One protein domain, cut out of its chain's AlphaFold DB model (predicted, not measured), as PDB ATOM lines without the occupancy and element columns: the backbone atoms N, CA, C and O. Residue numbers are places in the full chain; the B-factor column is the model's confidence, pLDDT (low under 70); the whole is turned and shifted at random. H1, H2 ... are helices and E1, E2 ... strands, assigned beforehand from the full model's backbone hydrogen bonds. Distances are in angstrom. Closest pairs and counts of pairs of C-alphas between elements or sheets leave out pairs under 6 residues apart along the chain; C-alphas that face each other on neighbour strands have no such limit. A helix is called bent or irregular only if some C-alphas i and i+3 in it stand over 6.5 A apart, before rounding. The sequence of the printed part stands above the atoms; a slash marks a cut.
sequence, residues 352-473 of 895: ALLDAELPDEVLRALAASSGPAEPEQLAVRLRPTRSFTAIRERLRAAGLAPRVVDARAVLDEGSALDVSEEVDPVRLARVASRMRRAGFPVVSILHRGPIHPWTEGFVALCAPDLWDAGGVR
ATOM      1  N   ALA A 352      26.434 -12.273  10.220       91.50
ATOM      2  CA  ALA A 352      27.721 -12.782   9.765       91.50
ATOM      3  C   ALA A 352      28.264 -11.877   8.651       91.50
ATOM      4  O   ALA A 352      27.580 -11.626   7.654       91.50
ATOM      5  N   LEU A 353      29.487 -11.368   8.821       96.19
ATOM      6  CA  LEU A 353      30.131 -10.531   7.807       96.19
ATOM      7  C   LEU A 353      30.971 -11.381   6.861       96.19
ATOM      8  O   LEU A 353      31.841 -12.138   7.288       96.19
ATOM      9  N   LEU A 354      30.735 -11.221   5.567       95.81
ATOM     10  CA  LEU A 354      31.396 -11.979   4.516       95.81
ATOM     11  C   LEU A 354      32.395 -11.090   3.786       95.81
ATOM     12  O   LEU A 354      32.032  -9.997   3.355       95.81
ATOM     13  N   ASP A 355      33.622 -11.556   3.572       96.06
ATOM     14  CA  ASP A 355      34.492 -10.936   2.572       96.06
ATOM     15  C   ASP A 355      33.789 -10.996   1.198       96.06
ATOM     16  O   ASP A 355      33.431 -12.068   0.704       96.06
ATOM     17  N   ALA A 356      33.548  -9.838   0.575       95.00
ATOM     18  CA  ALA A 356      32.862  -9.770  -0.715       95.00
ATOM     19  C   ALA A 356      33.622 -10.497  -1.840       95.00
ATOM     20  O   ALA A 356      33.034 -10.806  -2.879       95.00
ATOM     21  N   GLU A 357      34.909 -10.792  -1.657       92.69
ATOM     22  CA  GLU A 357      35.752 -11.522  -2.604       92.69
ATOM     23  C   GLU A 357      35.788 -13.042  -2.359       92.69
ATOM     24  O   GLU A 357      36.562 -13.745  -3.009       92.69
ATOM     25  N   LEU A 358      34.937 -13.580  -1.473       91.69
ATOM     26  CA  LEU A 358      34.792 -15.030  -1.304       91.69
ATOM     27  C   LEU A 358      34.458 -15.733  -2.635       91.69
ATOM     28  O   LEU A 358      33.687 -15.183  -3.431       91.69
ATOM     29  N   PRO A 359      34.981 -16.953  -2.876       90.50
ATOM     30  CA  PRO A 359      34.657 -17.738  -4.067       90.50
ATOM     31  C   PRO A 359      33.155 -18.028  -4.198       90.50
ATOM     32  O   PRO A 359      32.469 -18.282  -3.208       90.50
ATOM     33  N   ASP A 360      32.637 -18.060  -5.428       90.31
ATOM     34  CA  ASP A 360      31.197 -18.250  -5.671       90.31
ATOM     35  C   ASP A 360      30.675 -19.609  -5.168       90.31
ATOM     36  O   ASP A 360      29.508 -19.741  -4.810       90.31
ATOM     37  N   GLU A 361      31.532 -20.631  -5.122       86.00
ATOM     38  CA  GLU A 361      31.212 -21.937  -4.532       86.00
ATOM     39  C   GLU A 361      30.962 -21.860  -3.023       86.00
ATOM     40  O   GLU A 361      30.015 -22.474  -2.534       86.00
ATOM     41  N   VAL A 362      31.729 -21.030  -2.311       85.50
ATOM     42  CA  VAL A 362      31.534 -20.758  -0.883       85.50
ATOM     43  C   VAL A 362      30.226 -19.998  -0.685       85.50
ATOM     44  O   VAL A 362      29.424 -20.377   0.165       85.50
ATOM     45  N   LEU A 363      29.952 -18.985  -1.515       89.69
ATOM     46  CA  LEU A 363      28.689 -18.238  -1.463       89.69
ATOM     47  C   LEU A 363      27.466 -19.145  -1.683       89.69
ATOM     48  O   LEU A 363      26.492 -19.054  -0.936       89.69
ATOM     49  N   ARG A 364      27.522 -20.055  -2.664       87.69
ATOM     50  CA  ARG A 364      26.454 -21.041  -2.912       87.69
ATOM     51  C   ARG A 364      26.289 -22.022  -1.754       87.69
ATOM     52  O   ARG A 364      25.161 -22.358  -1.403       87.69
ATOM     53  N   ALA A 365      27.388 -22.472  -1.151       82.19
ATOM     54  CA  ALA A 365      27.340 -23.365   0.004       82.19
ATOM     55  C   ALA A 365      26.699 -22.690   1.227       82.19
ATOM     56  O   ALA A 365      25.877 -23.311   1.899       82.19
ATOM     57  N   LEU A 366      27.011 -21.413   1.474       83.31
ATOM     58  CA  LEU A 366      26.368 -20.605   2.518       83.31
ATOM     59  C   LEU A 366      24.871 -20.426   2.258       83.31
ATOM     60  O   LEU A 366      24.065 -20.537   3.179       83.31
ATOM     61  N   ALA A 367      24.474 -20.176   1.009       84.94
ATOM     62  CA  ALA A 367      23.062 -20.063   0.656       84.94
ATOM     63  C   ALA A 367      22.312 -21.387   0.872       84.94
ATOM     64  O   ALA A 367      21.210 -21.388   1.414       84.94
ATOM     65  N   ALA A 368      22.930 -22.518   0.517       80.88
ATOM     66  CA  ALA A 368      22.351 -23.847   0.713       80.88
ATOM     67  C   ALA A 368      22.194 -24.234   2.194       80.88
ATOM     68  O   ALA A 368      21.321 -25.036   2.527       80.88
ATOM     69  N   SER A 369      23.020 -23.678   3.085       70.31
ATOM     70  CA  SER A 369      22.928 -23.896   4.532       70.31
ATOM     71  C   SER A 369      22.095 -22.841   5.271       70.31
ATOM     72  O   SER A 369      21.826 -23.025   6.457       70.31
ATOM     73  N   SER A 370      21.664 -21.773   4.590       68.81
ATOM     74  CA  SER A 370      20.930 -20.651   5.183       68.81
ATOM     75  C   SER A 370      19.487 -21.021   5.548       68.81
ATOM     76  O   SER A 370      18.742 -21.580   4.745       68.81
ATOM     77  N   GLY A 371      19.061 -20.652   6.758       66.06
ATOM     78  CA  GLY A 371      17.698 -20.847   7.262       66.06
ATOM     79  C   GLY A 371      17.239 -19.719   8.200       66.06
ATOM     80  O   GLY A 371      17.993 -18.779   8.451       66.06
ATOM     81  N   PRO A 372      16.011 -19.783   8.752       63.97
ATOM     82  CA  PRO A 372      15.472 -18.741   9.637       63.97
ATOM     83  C   PRO A 372      16.277 -18.555  10.930       63.97
ATOM     84  O   PRO A 372      16.326 -17.453  11.466       63.97
ATOM     85  N   ALA A 373      16.902 -19.633  11.414       68.62
ATOM     86  CA  ALA A 373      17.743 -19.642  12.609       68.62
ATOM     87  C   ALA A 373      19.201 -19.221  12.338       68.62
ATOM     88  O   ALA A 373      19.956 -19.022  13.284       68.62
ATOM     89  N   GLU A 374      19.598 -19.089  11.068       77.62
ATOM     90  CA  GLU A 374      20.967 -18.731  10.698       77.62
ATOM     91  C   GLU A 374      21.176 -17.206  10.700       77.62
ATOM     92  O   GLU A 374      20.228 -16.445  10.415       77.62
ATOM     93  N   PRO A 375      22.414 -16.747  10.985       82.75
ATOM     94  CA  PRO A 375      22.771 -15.337  10.919       82.75
ATOM     95  C   PRO A 375      22.466 -14.729   9.549       82.75
ATOM     96  O   PRO A 375      22.644 -15.361   8.504       82.75
ATOM     97  N   GLU A 376      22.036 -13.470   9.553       89.00
ATOM     98  CA  GLU A 376      21.946 -12.668   8.342       89.00
ATOM     99  C   GLU A 376      23.341 -12.486   7.737       89.00
ATOM    100  O   GLU A 376      24.283 -12.102   8.427       89.00
ATOM    101  N   GLN A 377      23.463 -12.765   6.442       91.12
ATOM    102  CA  GLN A 377      24.718 -12.666   5.708       91.12
ATOM    103  C   GLN A 377      24.861 -11.265   5.112       91.12
ATOM    104  O   GLN A 377      24.000 -10.835   4.339       91.12
ATOM    105  N   LEU A 378      25.950 -10.571   5.439       95.56
ATOM    106  CA  LEU A 378      26.239  -9.228   4.939       95.56
ATOM    107  C   LEU A 378      27.617  -9.188   4.280       95.56
ATOM    108  O   LEU A 378      28.633  -9.396   4.942       95.56
ATOM    109  N   ALA A 379      27.669  -8.898   2.978       97.56
ATOM    110  CA  ALA A 379      28.942  -8.766   2.278       97.56
ATOM    111  C   ALA A 379      29.637  -7.448   2.630       97.56
ATOM    112  O   ALA A 379      29.024  -6.382   2.645       97.56
ATOM    113  N   VAL A 380      30.944  -7.515   2.851       97.62
ATOM    114  CA  VAL A 380      31.805  -6.376   3.147       97.62
ATOM    115  C   VAL A 380      32.804  -6.228   2.013       97.62
ATOM    116  O   VAL A 380      33.659  -7.089   1.792       97.62
ATOM    117  N   ARG A 381      32.725  -5.109   1.295       94.25
ATOM    118  CA  ARG A 381      33.731  -4.747   0.302       94.25
ATOM    119  C   ARG A 381      34.923  -4.109   1.014       94.25
ATOM    120  O   ARG A 381      34.860  -2.953   1.424       94.25
ATOM    121  N   LEU A 382      36.007  -4.871   1.158       92.25
ATOM    122  CA  LEU A 382      37.236  -4.432   1.836       92.25
ATOM    123  C   LEU A 382      38.119  -3.530   0.962       92.25
ATOM    124  O   LEU A 382      38.880  -2.714   1.488       92.25
ATOM    125  N   ARG A 383      38.013  -3.697  -0.363       86.19
ATOM    126  CA  ARG A 383      38.791  -3.005  -1.397       86.19
ATOM    127  C   ARG A 383      37.905  -2.673  -2.597       86.19
ATOM    128  O   ARG A 383      36.998  -3.446  -2.902       86.19
ATOM    129  N   PRO A 384      38.182  -1.592  -3.343       79.38
ATOM    130  CA  PRO A 384      37.435  -1.249  -4.554       79.38
ATOM    131  C   PRO A 384      37.840  -2.130  -5.761       79.38
ATOM    132  O   PRO A 384      38.150  -1.629  -6.838       79.38
ATOM    133  N   THR A 385      37.887  -3.455  -5.600       79.00
ATOM    134  CA  THR A 385      38.209  -4.441  -6.656       79.00
ATOM    135  C   THR A 385      37.029  -4.697  -7.592       79.00
ATOM    136  O   THR A 385      37.218  -4.853  -8.798       79.00
ATOM    137  N   ARG A 386      35.809  -4.704  -7.045       83.31
ATOM    138  CA  ARG A 386      34.538  -4.873  -7.765       83.31
ATOM    139  C   ARG A 386      33.576  -3.724  -7.450       83.31
ATOM    140  O   ARG A 386      33.644  -3.116  -6.377       83.31
ATOM    141  N   SER A 387      32.672  -3.424  -8.384       85.75
ATOM    142  CA  SER A 387      31.570  -2.485  -8.138       85.75
ATOM    143  C   SER A 387      30.562  -3.078  -7.149       85.75
ATOM    144  O   SER A 387      30.489  -4.301  -6.977       85.75
ATOM    145  N   PHE A 388      29.778  -2.224  -6.491       89.06
ATOM    146  CA  PHE A 388      28.745  -2.700  -5.574       89.06
ATOM    147  C   PHE A 388      27.667  -3.463  -6.334       89.06
ATOM    148  O   PHE A 388      27.215  -4.507  -5.866       89.06
ATOM    149  N   THR A 389      27.301  -2.997  -7.529       86.00
ATOM    150  CA  THR A 389      26.357  -3.692  -8.414       86.00
ATOM    151  C   THR A 389      26.820  -5.114  -8.740       86.00
ATOM    152  O   THR A 389      26.057  -6.056  -8.528       86.00
ATOM    153  N   ALA A 390      28.090  -5.309  -9.120       87.56
ATOM    154  CA  ALA A 390      28.626  -6.640  -9.421       87.56
ATOM    155  C   ALA A 390      28.637  -7.567  -8.191       87.56
ATOM    156  O   ALA A 390      28.357  -8.762  -8.299       87.56
ATOM    157  N   ILE A 391      28.933  -7.034  -7.001       92.25
ATOM    158  CA  ILE A 391      28.860  -7.810  -5.752       92.25
ATOM    159  C   ILE A 391      27.413  -8.227  -5.472       92.25
ATOM    160  O   ILE A 391      27.153  -9.400  -5.204       92.25
ATOM    161  N   ARG A 392      26.458  -7.296  -5.587       92.56
ATOM    162  CA  ARG A 392      25.027  -7.568  -5.393       92.56
ATOM    163  C   ARG A 392      24.521  -8.642  -6.358       92.56
ATOM    164  O   ARG A 392      23.788  -9.529  -5.937       92.56
ATOM    165  N   GLU A 393      24.920  -8.602  -7.625       92.88
ATOM    166  CA  GLU A 393      24.568  -9.626  -8.621       92.88
ATOM    167  C   GLU A 393      25.117 -11.008  -8.269       92.88
ATOM    168  O   GLU A 393      24.371 -11.986  -8.328       92.88
ATOM    169  N   ARG A 394      26.377 -11.097  -7.824       94.50
ATOM    170  CA  ARG A 394      26.973 -12.362  -7.362       94.50
ATOM    171  C   ARG A 394      26.227 -12.953  -6.171       94.50
ATOM    172  O   ARG A 394      25.954 -14.151  -6.160       94.50
ATOM    173  N   LEU A 395      25.848 -12.118  -5.204       95.06
ATOM    174  CA  LEU A 395      25.041 -12.547  -4.059       95.06
ATOM    175  C   LEU A 395      23.681 -13.092  -4.514       95.06
ATOM    176  O   LEU A 395      23.308 -14.189  -4.102       95.06
ATOM    177  N   ARG A 396      22.980 -12.397  -5.429       94.69
ATOM    178  CA  ARG A 396      21.705 -12.889  -5.994       94.69
ATOM    179  C   ARG A 396      21.878 -14.221  -6.713       94.69
ATOM    180  O   ARG A 396      21.081 -15.125  -6.494       94.69
ATOM    181  N   ALA A 397      22.914 -14.347  -7.540       94.44
ATOM    182  CA  ALA A 397      23.202 -15.573  -8.281       94.44
ATOM    183  C   ALA A 397      23.510 -16.760  -7.352       94.44
ATOM    184  O   ALA A 397      23.193 -17.900  -7.685       94.44
ATOM    185  N   ALA A 398      24.094 -16.500  -6.180       91.56
ATOM    186  CA  ALA A 398      24.326 -17.510  -5.155       91.56
ATOM    187  C   ALA A 398      23.081 -17.834  -4.307       91.56
ATOM    188  O   ALA A 398      23.091 -18.850  -3.624       91.56
ATOM    189  N   GLY A 399      22.024 -17.013  -4.347       91.88
ATOM    190  CA  GLY A 399      20.831 -17.160  -3.502       91.88
ATOM    191  C   GLY A 399      20.910 -16.430  -2.154       91.88
ATOM    192  O   GLY A 399      20.147 -16.744  -1.244       91.88
ATOM    193  N   LEU A 400      21.818 -15.462  -2.010       92.00
ATOM    194  CA  LEU A 400      21.979 -14.622  -0.820       92.00
ATOM    195  C   LEU A 400      21.303 -13.253  -0.996       92.00
ATOM    196  O   LEU A 400      21.076 -12.781  -2.114       92.00
ATOM    197  N   ALA A 401      21.013 -12.583   0.123       92.12
ATOM    198  CA  ALA A 401      20.517 -11.210   0.103       92.12
ATOM    199  C   ALA A 401      21.566 -10.275  -0.538       92.12
ATOM    200  O   ALA A 401      22.740 -10.340  -0.172       92.12
ATOM    201  N   PRO A 402      21.182  -9.382  -1.469       94.19
ATOM    202  CA  PRO A 402      22.113  -8.504  -2.177       94.19
ATOM    203  C   PRO A 402      22.502  -7.278  -1.339       94.19
ATOM    204  O   PRO A 402      22.346  -6.145  -1.796       94.19
ATOM    205  N   ARG A 403      22.971  -7.503  -0.108       94.06
ATOM    206  CA  ARG A 403      23.400  -6.452   0.819       94.06
ATOM    207  C   ARG A 403      24.915  -6.351   0.853       94.06
ATOM    208  O   ARG A 403      25.600  -7.357   1.041       94.06
ATOM    209  N   VAL A 404      25.432  -5.141   0.670       95.69
ATOM    210  CA  VAL A 404      26.869  -4.858   0.636       95.69
ATOM    211  C   VAL A 404      27.186  -3.578   1.397       95.69
ATOM    212  O   VAL A 404      26.638  -2.523   1.099       95.69
ATOM    213  N   VAL A 405      28.121  -3.658   2.339       96.12
ATOM    214  CA  VAL A 405      28.691  -2.494   3.030       96.12
ATOM    215  C   VAL A 405      30.111  -2.228   2.546       96.12
ATOM    216  O   VAL A 405      30.833  -3.144   2.149       96.12
ATOM    217  N   ASP A 406      30.529  -0.966   2.585       94.25
ATOM    218  CA  ASP A 406      31.897  -0.563   2.259       94.25
ATOM    219  C   ASP A 406      32.721  -0.413   3.539       94.25
ATOM    220  O   ASP A 406      32.381   0.390   4.414       94.25
ATOM    221  N   ALA A 407      33.828  -1.151   3.641       94.00
ATOM    222  CA  ALA A 407      34.716  -1.068   4.794       94.00
ATOM    223  C   ALA A 407      35.227   0.359   5.030       94.00
ATOM    224  O   ALA A 407      35.343   0.778   6.176       94.00
ATOM    225  N   ARG A 408      35.456   1.133   3.964       90.19
ATOM    226  CA  ARG A 408      35.953   2.513   4.045       90.19
ATOM    227  C   ARG A 408      34.945   3.453   4.697       90.19
ATOM    228  O   ARG A 408      35.336   4.363   5.419       90.19
ATOM    229  N   ALA A 409      33.652   3.223   4.464       90.62
ATOM    230  CA  ALA A 409      32.583   3.994   5.091       90.62
ATOM    231  C   ALA A 409      32.409   3.614   6.570       90.62
ATOM    232  O   ALA A 409      32.224   4.492   7.406       90.62
ATOM    233  N   VAL A 410      32.514   2.324   6.909       92.56
ATOM    234  CA  VAL A 410      32.379   1.852   8.300       92.56
ATOM    235  C   VAL A 410      33.587   2.242   9.158       92.56
ATOM    236  O   VAL A 410      33.424   2.651  10.307       92.56
ATOM    237  N   LEU A 411      34.798   2.105   8.613       90.50
ATOM    238  CA  LEU A 411      36.058   2.394   9.305       90.50
ATOM    239  C   LEU A 411      36.485   3.860   9.213       90.50
ATOM    240  O   LEU A 411      37.409   4.246   9.921       90.50
ATOM    241  N   ASP A 412      35.809   4.663   8.385       87.75
ATOM    242  CA  ASP A 412      36.124   6.078   8.167       87.75
ATOM    243  C   ASP A 412      37.571   6.297   7.677       87.75
ATOM    244  O   ASP A 412      38.341   7.080   8.229       87.75
ATOM    245  N   GLU A 413      37.977   5.533   6.656       84.50
ATOM    246  CA  GLU A 413      39.375   5.448   6.208       84.50
ATOM    247  C   GLU A 413      39.530   5.508   4.681       84.50
ATOM    248  O   GLU A 413      38.573   5.340   3.934       84.50
ATOM    249  N   GLY A 414      40.739   5.749   4.169       77.88
ATOM    250  CA  GLY A 414      41.000   5.767   2.722       77.88
ATOM    251  C   GLY A 414      40.821   4.403   2.028       77.88
ATOM    252  O   GLY A 414      40.467   3.400   2.635       77.88
ATOM    253  N   SER A 415      41.133   4.328   0.731       73.06
ATOM    254  CA  SER A 415      40.999   3.085  -0.058       73.06
ATOM    255  C   SER A 415      41.975   1.956   0.305       73.06
ATOM    256  O   SER A 415      41.946   0.917  -0.353       73.06
ATOM    257  N   ALA A 416      42.835   2.164   1.309       70.81
ATOM    258  CA  ALA A 416      43.822   1.196   1.789       70.81
ATOM    259  C   ALA A 416      44.664   0.574   0.661       70.81
ATOM    260  O   ALA A 416      44.975  -0.614   0.641       70.81
ATOM    261  N   LEU A 417      45.004   1.381  -0.345       70.38
ATOM    262  CA  LEU A 417      45.765   0.911  -1.505       70.38
ATOM    263  C   LEU A 417      47.246   0.686  -1.174       70.38
ATOM    264  O   LEU A 417      47.957   0.051  -1.947       70.38
ATOM    265  N   ASP A 418      47.709   1.194  -0.034       71.31
ATOM    266  CA  ASP A 418      49.059   1.009   0.485       71.31
ATOM    267  C   ASP A 418      49.203  -0.226   1.389       71.31
ATOM    268  O   ASP A 418      50.312  -0.507   1.849       71.31
ATOM    269  N   VAL A 419      48.126  -1.003   1.581       77.31
ATOM    270  CA  VAL A 419      48.090  -2.181   2.464       77.31
ATOM    271  C   VAL A 419      47.934  -3.476   1.652       77.31
ATOM    272  O   VAL A 419      47.127  -3.542   0.724       77.31
ATOM    273  N   SER A 420      48.691  -4.527   1.992       81.25
ATOM    274  CA  SER A 420      48.635  -5.833   1.298       81.25
ATOM    275  C   SER A 420      47.294  -6.536   1.503       81.25
ATOM    276  O   SER A 420      46.694  -6.393   2.562       81.25
ATOM    277  N   GLU A 421      46.851  -7.356   0.549       86.00
ATOM    278  CA  GLU A 421      45.657  -8.210   0.704       86.00
ATOM    279  C   GLU A 421      45.750  -9.162   1.908       86.00
ATOM    280  O   GLU A 421      44.736  -9.577   2.459       86.00
ATOM    281  N   GLU A 422      46.960  -9.454   2.387       86.50
ATOM    282  CA  GLU A 422      47.176 -10.257   3.595       86.50
ATOM    283  C   GLU A 422      46.548  -9.651   4.859       86.50
ATOM    284  O   GLU A 422      46.250 -10.387   5.798       86.50
ATOM    285  N   VAL A 423      46.301  -8.335   4.893       88.81
ATOM    286  CA  VAL A 423      45.636  -7.685   6.035       88.81
ATOM    287  C   VAL A 423      44.108  -7.688   5.928       88.81
ATOM    288  O   VAL A 423      43.435  -7.245   6.858       88.81
ATOM    289  N   ASP A 424      43.533  -8.180   4.827       92.00
ATOM    290  CA  ASP A 424      42.081  -8.184   4.594       92.00
ATOM    291  C   ASP A 424      41.289  -8.880   5.722       92.00
ATOM    292  O   ASP A 424      40.299  -8.296   6.175       92.00
ATOM    293  N   PRO A 425      41.719 -10.037   6.276       92.94
ATOM    294  CA  PRO A 425      41.041 -10.645   7.423       92.94
ATOM    295  C   PRO A 425      41.005  -9.733   8.659       92.94
ATOM    296  O   PRO A 425      39.976  -9.629   9.329       92.94
ATOM    297  N   VAL A 426      42.101  -9.021   8.941       93.25
ATOM    298  CA  VAL A 426      42.180  -8.064  10.058       93.25
ATOM    299  C   VAL A 426      41.273  -6.864   9.796       93.25
ATOM    300  O   VAL A 426      40.532  -6.451  10.684       93.25
ATOM    301  N   ARG A 427      41.260  -6.333   8.568       93.44
ATOM    302  CA  ARG A 427      40.352  -5.245   8.167       93.44
ATOM    303  C   ARG A 427      38.886  -5.648   8.334       93.44
ATOM    304  O   ARG A 427      38.105  -4.876   8.885       93.44
ATOM    305  N   LEU A 428      38.514  -6.869   7.949       95.25
ATOM    306  CA  LEU A 428      37.165  -7.400   8.163       95.25
ATOM    307  C   LEU A 428      36.814  -7.506   9.655       95.25
ATOM    308  O   LEU A 428      35.713  -7.129  10.060       95.25
ATOM    309  N   ALA A 429      37.758  -7.944  10.492       93.50
ATOM    310  CA  ALA A 429      37.582  -7.985  11.944       93.50
ATOM    311  C   ALA A 429      37.414  -6.581  12.559       93.50
ATOM    312  O   ALA A 429      36.616  -6.406  13.487       93.50
ATOM    313  N   ARG A 430      38.099  -5.561  12.022       93.75
ATOM    314  CA  ARG A 430      37.904  -4.149  12.408       93.75
ATOM    315  C   ARG A 430      36.488  -3.674  12.065       93.75
ATOM    316  O   ARG A 430      35.827  -3.093  12.927       93.75
ATOM    317  N   VAL A 431      35.980  -3.982  10.862       95.12
ATOM    318  CA  VAL A 431      34.592  -3.665  10.454       95.12
ATOM    319  C   VAL A 431      33.593  -4.312  11.415       95.12
ATOM    320  O   VAL A 431      32.734  -3.621  11.962       95.12
ATOM    321  N   ALA A 432      33.752  -5.610  11.697       93.62
ATOM    322  CA  ALA A 432      32.916  -6.336  12.655       93.62
ATOM    323  C   ALA A 432      32.930  -5.685  14.043       93.62
ATOM    324  O   ALA A 432      31.876  -5.443  14.632       93.62
ATOM    325  N   SER A 433      34.116  -5.339  14.545       90.81
ATOM    326  CA  SER A 433      34.284  -4.697  15.853       90.81
ATOM    327  C   SER A 433      33.617  -3.320  15.906       90.81
ATOM    328  O   SER A 433      32.983  -2.968  16.902       90.81
ATOM    329  N   ARG A 434      33.702  -2.531  14.828       90.06
ATOM    330  CA  ARG A 434      33.037  -1.225  14.720       90.06
ATOM    331  C   ARG A 434      31.514  -1.362  14.681       90.06
ATOM    332  O   ARG A 434      30.837  -0.664  15.431       90.06
ATOM    333  N   MET A 435      30.986  -2.306  13.904       92.50
ATOM    334  CA  MET A 435      29.548  -2.600  13.863       92.50
ATOM    335  C   MET A 435      29.027  -3.121  15.213       92.50
ATOM    336  O   MET A 435      27.974  -2.688  15.671       92.50
ATOM    337  N   ARG A 436      29.776  -3.975  15.919       89.94
ATOM    338  CA  ARG A 436      29.400  -4.409  17.280       89.94
ATOM    339  C   ARG A 436      29.352  -3.254  18.271       89.94
ATOM    340  O   ARG A 436      28.411  -3.177  19.054       89.94
ATOM    341  N   ARG A 437      30.316  -2.324  18.219       85.62
ATOM    342  CA  ARG A 437      30.287  -1.093  19.037       85.62
ATOM    343  C   ARG A 437      29.059  -0.226  18.743       85.62
ATOM    344  O   ARG A 437      28.561   0.424  19.652       85.62
ATOM    345  N   ALA A 438      28.564  -0.259  17.508       87.50
ATOM    346  CA  ALA A 438      27.315   0.378  17.104       87.50
ATOM    347  C   ALA A 438      26.046  -0.403  17.505       87.50
ATOM    348  O   ALA A 438      24.941   0.075  17.274       87.50
ATOM    349  N   GLY A 439      26.175  -1.590  18.108       89.44
ATOM    350  CA  GLY A 439      25.058  -2.409  18.587       89.44
ATOM    351  C   GLY A 439      24.620  -3.533  17.646       89.44
ATOM    352  O   GLY A 439      23.695  -4.267  17.985       89.44
ATOM    353  N   PHE A 440      25.262  -3.721  16.487       91.50
ATOM    354  CA  PHE A 440      24.944  -4.849  15.606       91.50
ATOM    355  C   PHE A 440      25.370  -6.180  16.259       91.50
ATOM    356  O   PHE A 440      26.520  -6.297  16.698       91.50
ATOM    357  N   PRO A 441      24.516  -7.221  16.279       89.06
ATOM    358  CA  PRO A 441      24.838  -8.523  16.868       89.06
ATOM    359  C   PRO A 441      25.700  -9.373  15.915       89.06
ATOM    360  O   PRO A 441      25.300 -10.451  15.473       89.06
ATOM    361  N   VAL A 442      26.891  -8.885  15.558       90.12
ATOM    362  CA  VAL A 442      27.819  -9.622  14.684       90.12
ATOM    363  C   VAL A 442      28.371 -10.829  15.435       90.12
ATOM    364  O   VAL A 442      29.045 -10.652  16.447       90.12
ATOM    365  N   VAL A 443      28.108 -12.043  14.959       85.75
ATOM    366  CA  VAL A 443      28.532 -13.296  15.617       85.75
ATOM    367  C   VAL A 443      29.730 -13.949  14.939       85.75
ATOM    368  O   VAL A 443      30.483 -14.673  15.592       85.75
ATOM    369  N   SER A 444      29.953 -13.664  13.656       87.56
ATOM    370  CA  SER A 444      31.091 -14.201  12.917       87.56
ATOM    371  C   SER A 444      31.538 -13.317  11.756       87.56
ATOM    372  O   SER A 444      30.794 -12.467  11.257       87.56
ATOM    373  N   ILE A 445      32.774 -13.549  11.321       92.44
ATOM    374  CA  ILE A 445      33.300 -13.109  10.031       92.44
ATOM    375  C   ILE A 445      33.757 -14.324   9.221       92.44
ATOM    376  O   ILE A 445      34.244 -15.296   9.799       92.44
ATOM    377  N   LEU A 446      33.648 -14.254   7.896       92.12
ATOM    378  CA  LEU A 446      34.177 -15.257   6.975       92.12
ATOM    379  C   LEU A 446      35.159 -14.614   5.993       92.12
ATOM    380  O   LEU A 446      34.775 -13.748   5.206       92.12
ATOM    381  N   HIS A 447      36.418 -15.048   6.039       92.81
ATOM    382  CA  HIS A 447      37.521 -14.489   5.252       92.81
ATOM    383  C   HIS A 447      38.196 -15.535   4.353       92.81
ATOM    384  O   HIS A 447      38.103 -16.739   4.585       92.81
ATOM    385  N   ARG A 448      38.908 -15.065   3.319       88.50
ATOM    386  CA  ARG A 448      39.601 -15.913   2.327       88.50
ATOM    387  C   ARG A 448      41.077 -16.210   2.638       88.50
ATOM    388  O   ARG A 448      41.635 -17.143   2.076       88.50
ATOM    389  N   GLY A 449      41.719 -15.391   3.476       79.88
ATOM    390  CA  GLY A 449      43.159 -15.484   3.754       79.88
ATOM    391  C   GLY A 449      43.513 -16.477   4.872       79.88
ATOM    392  O   GLY A 449      42.703 -16.655   5.773       79.88
ATOM    393  N   PRO A 450      44.727 -17.057   4.881       79.38
ATOM    394  CA  PRO A 450      45.175 -18.018   5.904       79.38
ATOM    395  C   PRO A 450      45.499 -17.370   7.262       79.38
ATOM    396  O   PRO A 450      45.837 -18.043   8.233       79.38
ATOM    397  N   ILE A 451      45.466 -16.040   7.331       83.00
ATOM    398  CA  ILE A 451      45.727 -15.285   8.550       83.00
ATOM    399  C   ILE A 451      44.442 -15.234   9.366       83.00
ATOM    400  O   ILE A 451      43.449 -14.661   8.924       83.00
ATOM    401  N   HIS A 452      44.491 -15.793  10.574       85.00
ATOM    402  CA  HIS A 452      43.393 -15.726  11.530       85.00
ATOM    403  C   HIS A 452      43.494 -14.440  12.359       85.00
ATOM    404  O   HIS A 452      44.412 -14.321  13.182       85.00
ATOM    405  N   PRO A 453      42.574 -13.480  12.164       90.12
ATOM    406  CA  PRO A 453      42.549 -12.277  12.969       90.12
ATOM    407  C   PRO A 453      42.077 -12.604  14.388       90.12
ATOM    408  O   PRO A 453      41.267 -13.502  14.631       90.12
ATOM    409  N   TRP A 454      42.571 -11.831  15.340       85.81
ATOM    410  CA  TRP A 454      42.055 -11.774  16.688       85.81
ATOM    411  C   TRP A 454      40.672 -11.130  16.666       85.81
ATOM    412  O   TRP A 454      40.420 -10.158  15.953       85.81
ATOM    413  N   THR A 455      39.773 -11.692  17.458       82.81
ATOM    414  CA  THR A 455      38.366 -11.306  17.506       82.81
ATOM    415  C   THR A 455      37.922 -11.201  18.958       82.81
ATOM    416  O   THR A 455      38.399 -11.937  19.823       82.81
ATOM    417  N   GLU A 456      37.023 -10.257  19.237       76.69
ATOM    418  CA  GLU A 456      36.495 -10.009  20.579       76.69
ATOM    419  C   GLU A 456      34.968 -10.134  20.558       76.69
ATOM    420  O   GLU A 456      34.253  -9.266  20.054       76.69
ATOM    421  N   GLY A 457      34.455 -11.247  21.087       75.62
ATOM    422  CA  GLY A 457      33.013 -11.503  21.155       75.62
ATOM    423  C   GLY A 457      32.358 -11.943  19.838       75.62
ATOM    424  O   GLY A 457      31.133 -11.908  19.744       75.62
ATOM    425  N   PHE A 458      33.141 -12.355  18.838       82.81
ATOM    426  CA  PHE A 458      32.691 -12.999  17.594       82.81
ATOM    427  C   PHE A 458      33.766 -13.975  17.096       82.81
ATOM    428  O   PHE A 458      34.881 -13.958  17.610       82.81
ATOM    429  N   VAL A 459      33.446 -14.833  16.125       82.69
ATOM    430  CA  VAL A 459      34.370 -15.860  15.600       82.69
ATOM    431  C   VAL A 459      34.880 -15.489  14.205       82.69
ATOM    432  O   VAL A 459      34.106 -15.031  13.368       82.69
ATOM    433  N   ALA A 460      36.165 -15.720  13.926       86.69
ATOM    434  CA  ALA A 460      36.714 -15.652  12.571       86.69
ATOM    435  C   ALA A 460      36.777 -17.043  11.935       86.69
ATOM    436  O   ALA A 460      37.419 -17.945  12.472       86.69
ATOM    437  N   LEU A 461      36.113 -17.203  10.794       86.31
ATOM    438  CA  LEU A 461      36.099 -18.426  10.000       86.31
ATOM    439  C   LEU A 461      36.887 -18.201   8.706       86.31
ATOM    440  O   LEU A 461      36.716 -17.184   8.031       86.31
ATOM    441  N   CYS A 462      37.727 -19.165   8.350       87.00
ATOM    442  CA  CYS A 462      38.510 -19.157   7.122       87.00
ATOM    443  C   CYS A 462      37.816 -20.049   6.087       87.00
ATOM    444  O   CYS A 462      37.481 -21.196   6.381       87.00
ATOM    445  N   ALA A 463      37.571 -19.537   4.882       82.00
ATOM    446  CA  ALA A 463      36.814 -20.262   3.862       82.00
ATOM    447  C   ALA A 463      37.437 -21.620   3.461       82.00
ATOM    448  O   ALA A 463      36.685 -22.592   3.411       82.00
ATOM    449  N   PRO A 464      38.765 -21.735   3.246       71.44
ATOM    450  CA  PRO A 464      39.428 -23.029   3.066       71.44
ATOM    451  C   PRO A 464      39.188 -24.040   4.200       71.44
ATOM    452  O   PRO A 464      38.938 -25.207   3.923       71.44
ATOM    453  N   ASP A 465      39.201 -23.602   5.463       68.81
ATOM    454  CA  ASP A 465      39.069 -24.499   6.628       68.81
ATOM    455  C   ASP A 465      37.647 -25.043   6.807       68.81
ATOM    456  O   ASP A 465      37.422 -26.049   7.484       68.81
ATOM    457  N   LEU A 466      36.665 -24.377   6.200       65.69
ATOM    458  CA  LEU A 466      35.285 -24.840   6.184       65.69
ATOM    459  C   LEU A 466      35.062 -25.979   5.175       65.69
ATOM    460  O   LEU A 466      33.971 -26.548   5.181       65.69
ATOM    461  N   TRP A 467      36.048 -26.326   4.336       59.28
ATOM    462  CA  TRP A 467      35.887 -27.255   3.214       59.28
ATOM    463  C   TRP A 467      36.820 -28.477   3.299       59.28
ATOM    464  O   TRP A 467      37.963 -28.440   2.855       59.28
ATOM    465  N   ASP A 468      36.296 -29.600   3.801       46.25
ATOM    466  CA  ASP A 468      36.840 -30.950   3.562       46.25
ATOM    467  C   ASP A 468      35.943 -31.688   2.546       46.25
ATOM    468  O   ASP A 468      34.820 -31.254   2.276       46.25
ATOM    469  N   ALA A 469      36.399 -32.832   2.014       36.16
ATOM    470  CA  ALA A 469      35.771 -33.659   0.962       36.16
ATOM    471  C   ALA A 469      34.311 -34.154   1.204       36.16
ATOM    472  O   ALA A 469      33.833 -35.029   0.485       36.16
ATOM    473  N   GLY A 470      33.590 -33.605   2.188       40.81
ATOM    474  CA  GLY A 470      32.191 -33.894   2.519       40.81
ATOM    475  C   GLY A 470      31.308 -32.680   2.876       40.81
ATOM    476  O   GLY A 470      30.180 -32.903   3.307       40.81
ATOM    477  N   GLY A 471      31.762 -31.427   2.702       49.91
ATOM    478  CA  GLY A 471      30.938 -30.210   2.881       49.91
ATOM    479  C   GLY A 471      31.290 -29.327   4.093       49.91
ATOM    480  O   GLY A 471      32.290 -29.552   4.770       49.91
ATOM    481  N   VAL A 472      30.459 -28.299   4.348       50.88
ATOM    482  CA  VAL A 472      30.693 -27.250   5.367       50.88
ATOM    483  C   VAL A 472      30.597 -27.814   6.787       50.88
ATOM    484  O   VAL A 472      29.519 -28.237   7.215       50.88
ATOM    485  N   ARG A 473      31.691 -27.766   7.563       51.12
ATOM    486  CA  ARG A 473      31.632 -28.061   9.006       51.12
ATOM    487  C   ARG A 473      30.820 -26.977   9.717       51.12
ATOM    488  O   ARG A 473      31.226 -25.819   9.770       51.12
TER     489      ARG A 473
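What this domain is: This is residues 352 to 473 of the 895 residues of a protein of Myxococcaceae bacterium (UniProt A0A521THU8). A strongly twisted, all-parallel sheet of five short strands runs through the middle, with the long helix H4 along one face, over E1 and E4, and H2 over E2 and part of E3 on the opposite face. H1 meets one end of H2 and only grazes the sheet, and the short H3 packs on H4. The printed part has 122 residues, with four named helices and five named strands in the order E1 H1 E2 H2 E3 H3 H4 E4 E5; the sheet's order is E3 E2 E1 E4 E5, and the class is mixed, helices and strands. The whole is compact and rounded, with a radius of gyration of the C-alphas of 13.6 A and spans of 39 by 31 by 28 A.

Where its parts are: E1, residues 352 to 355, begins at C-alpha 352 (27.721, -12.782, 9.765) and measures 10.0 A. H1 is residues 360 to 369, 14.3 A; E2 is 376 to 381, 16.3 A; H2 is 388 to 398, 15.5 A. E3, residues 404 to 406, measures 6.8 A, and H3, residues 407 to 411, 5.8 A. H4, residues 421 to 437, measures 25.0 A from C-alpha 421 (45.657, -8.210, 0.704); it is irregular, with C-alphas 422 and 425 7.2 A apart. E4 is residues 442 to 447, 14.4 A; E5, residues 459 to 462, 10.0 A, ends at C-alpha 462 (38.510, -19.157, 7.122).

How they stand to each other: E1 and E2 are parallel neighbours at 29 degrees, with N 354 and O 378 2.9 A apart, within hydrogen-bond range. E2 and E3 pair through N 405 and O 379, 2.9 A, E1 and E4 through N 446 and O 353, 2.8 A, and E4 and E5 through N 461 and O 445, 2.8 A. E1, H1, E2 and E2, H2, E3 are strand-helix-strand units, two parallel neighbour strands joined through a helix, and E3, H3 H4, E4 is a split one, with E2 and E1 between its strands; the three crossovers are right-handed. H4 runs along the strands at a height over the sheet of 7.7 A, 26 degrees from E1 on the local plane. H2, on the opposite face at a height over the sheet of 10.6 A, runs slantwise to the strands, over E2 and only just over E3, with 3 C-alphas. H1 touches H2 at a steep tilt of 54 degrees, the same way, the closest C-alphas being those of Arg 364 and Ala 398, 4.7 A. H3 touches H4, with the C-alphas of Ala 407 and Val 431 closest at 6.2 A, and only grazes the sheet. Every O i to N i+4 pair is within hydrogen-bond range in H1, H2 and H3; in H4, 11 of 13 are.

The domain as a whole: The C-alphas farthest apart, those of Gly 414 and Gly 470, are 40.6 A from each other. The printed part has no cut, and the link from E4 to E5, 11 residues, is long. Residues 467 to 468 pair with residues 471 to 472, antiparallel. Mean pLDDT of the printed part is 84.7; residues 370 to 373 and 465 to 473 are under 70.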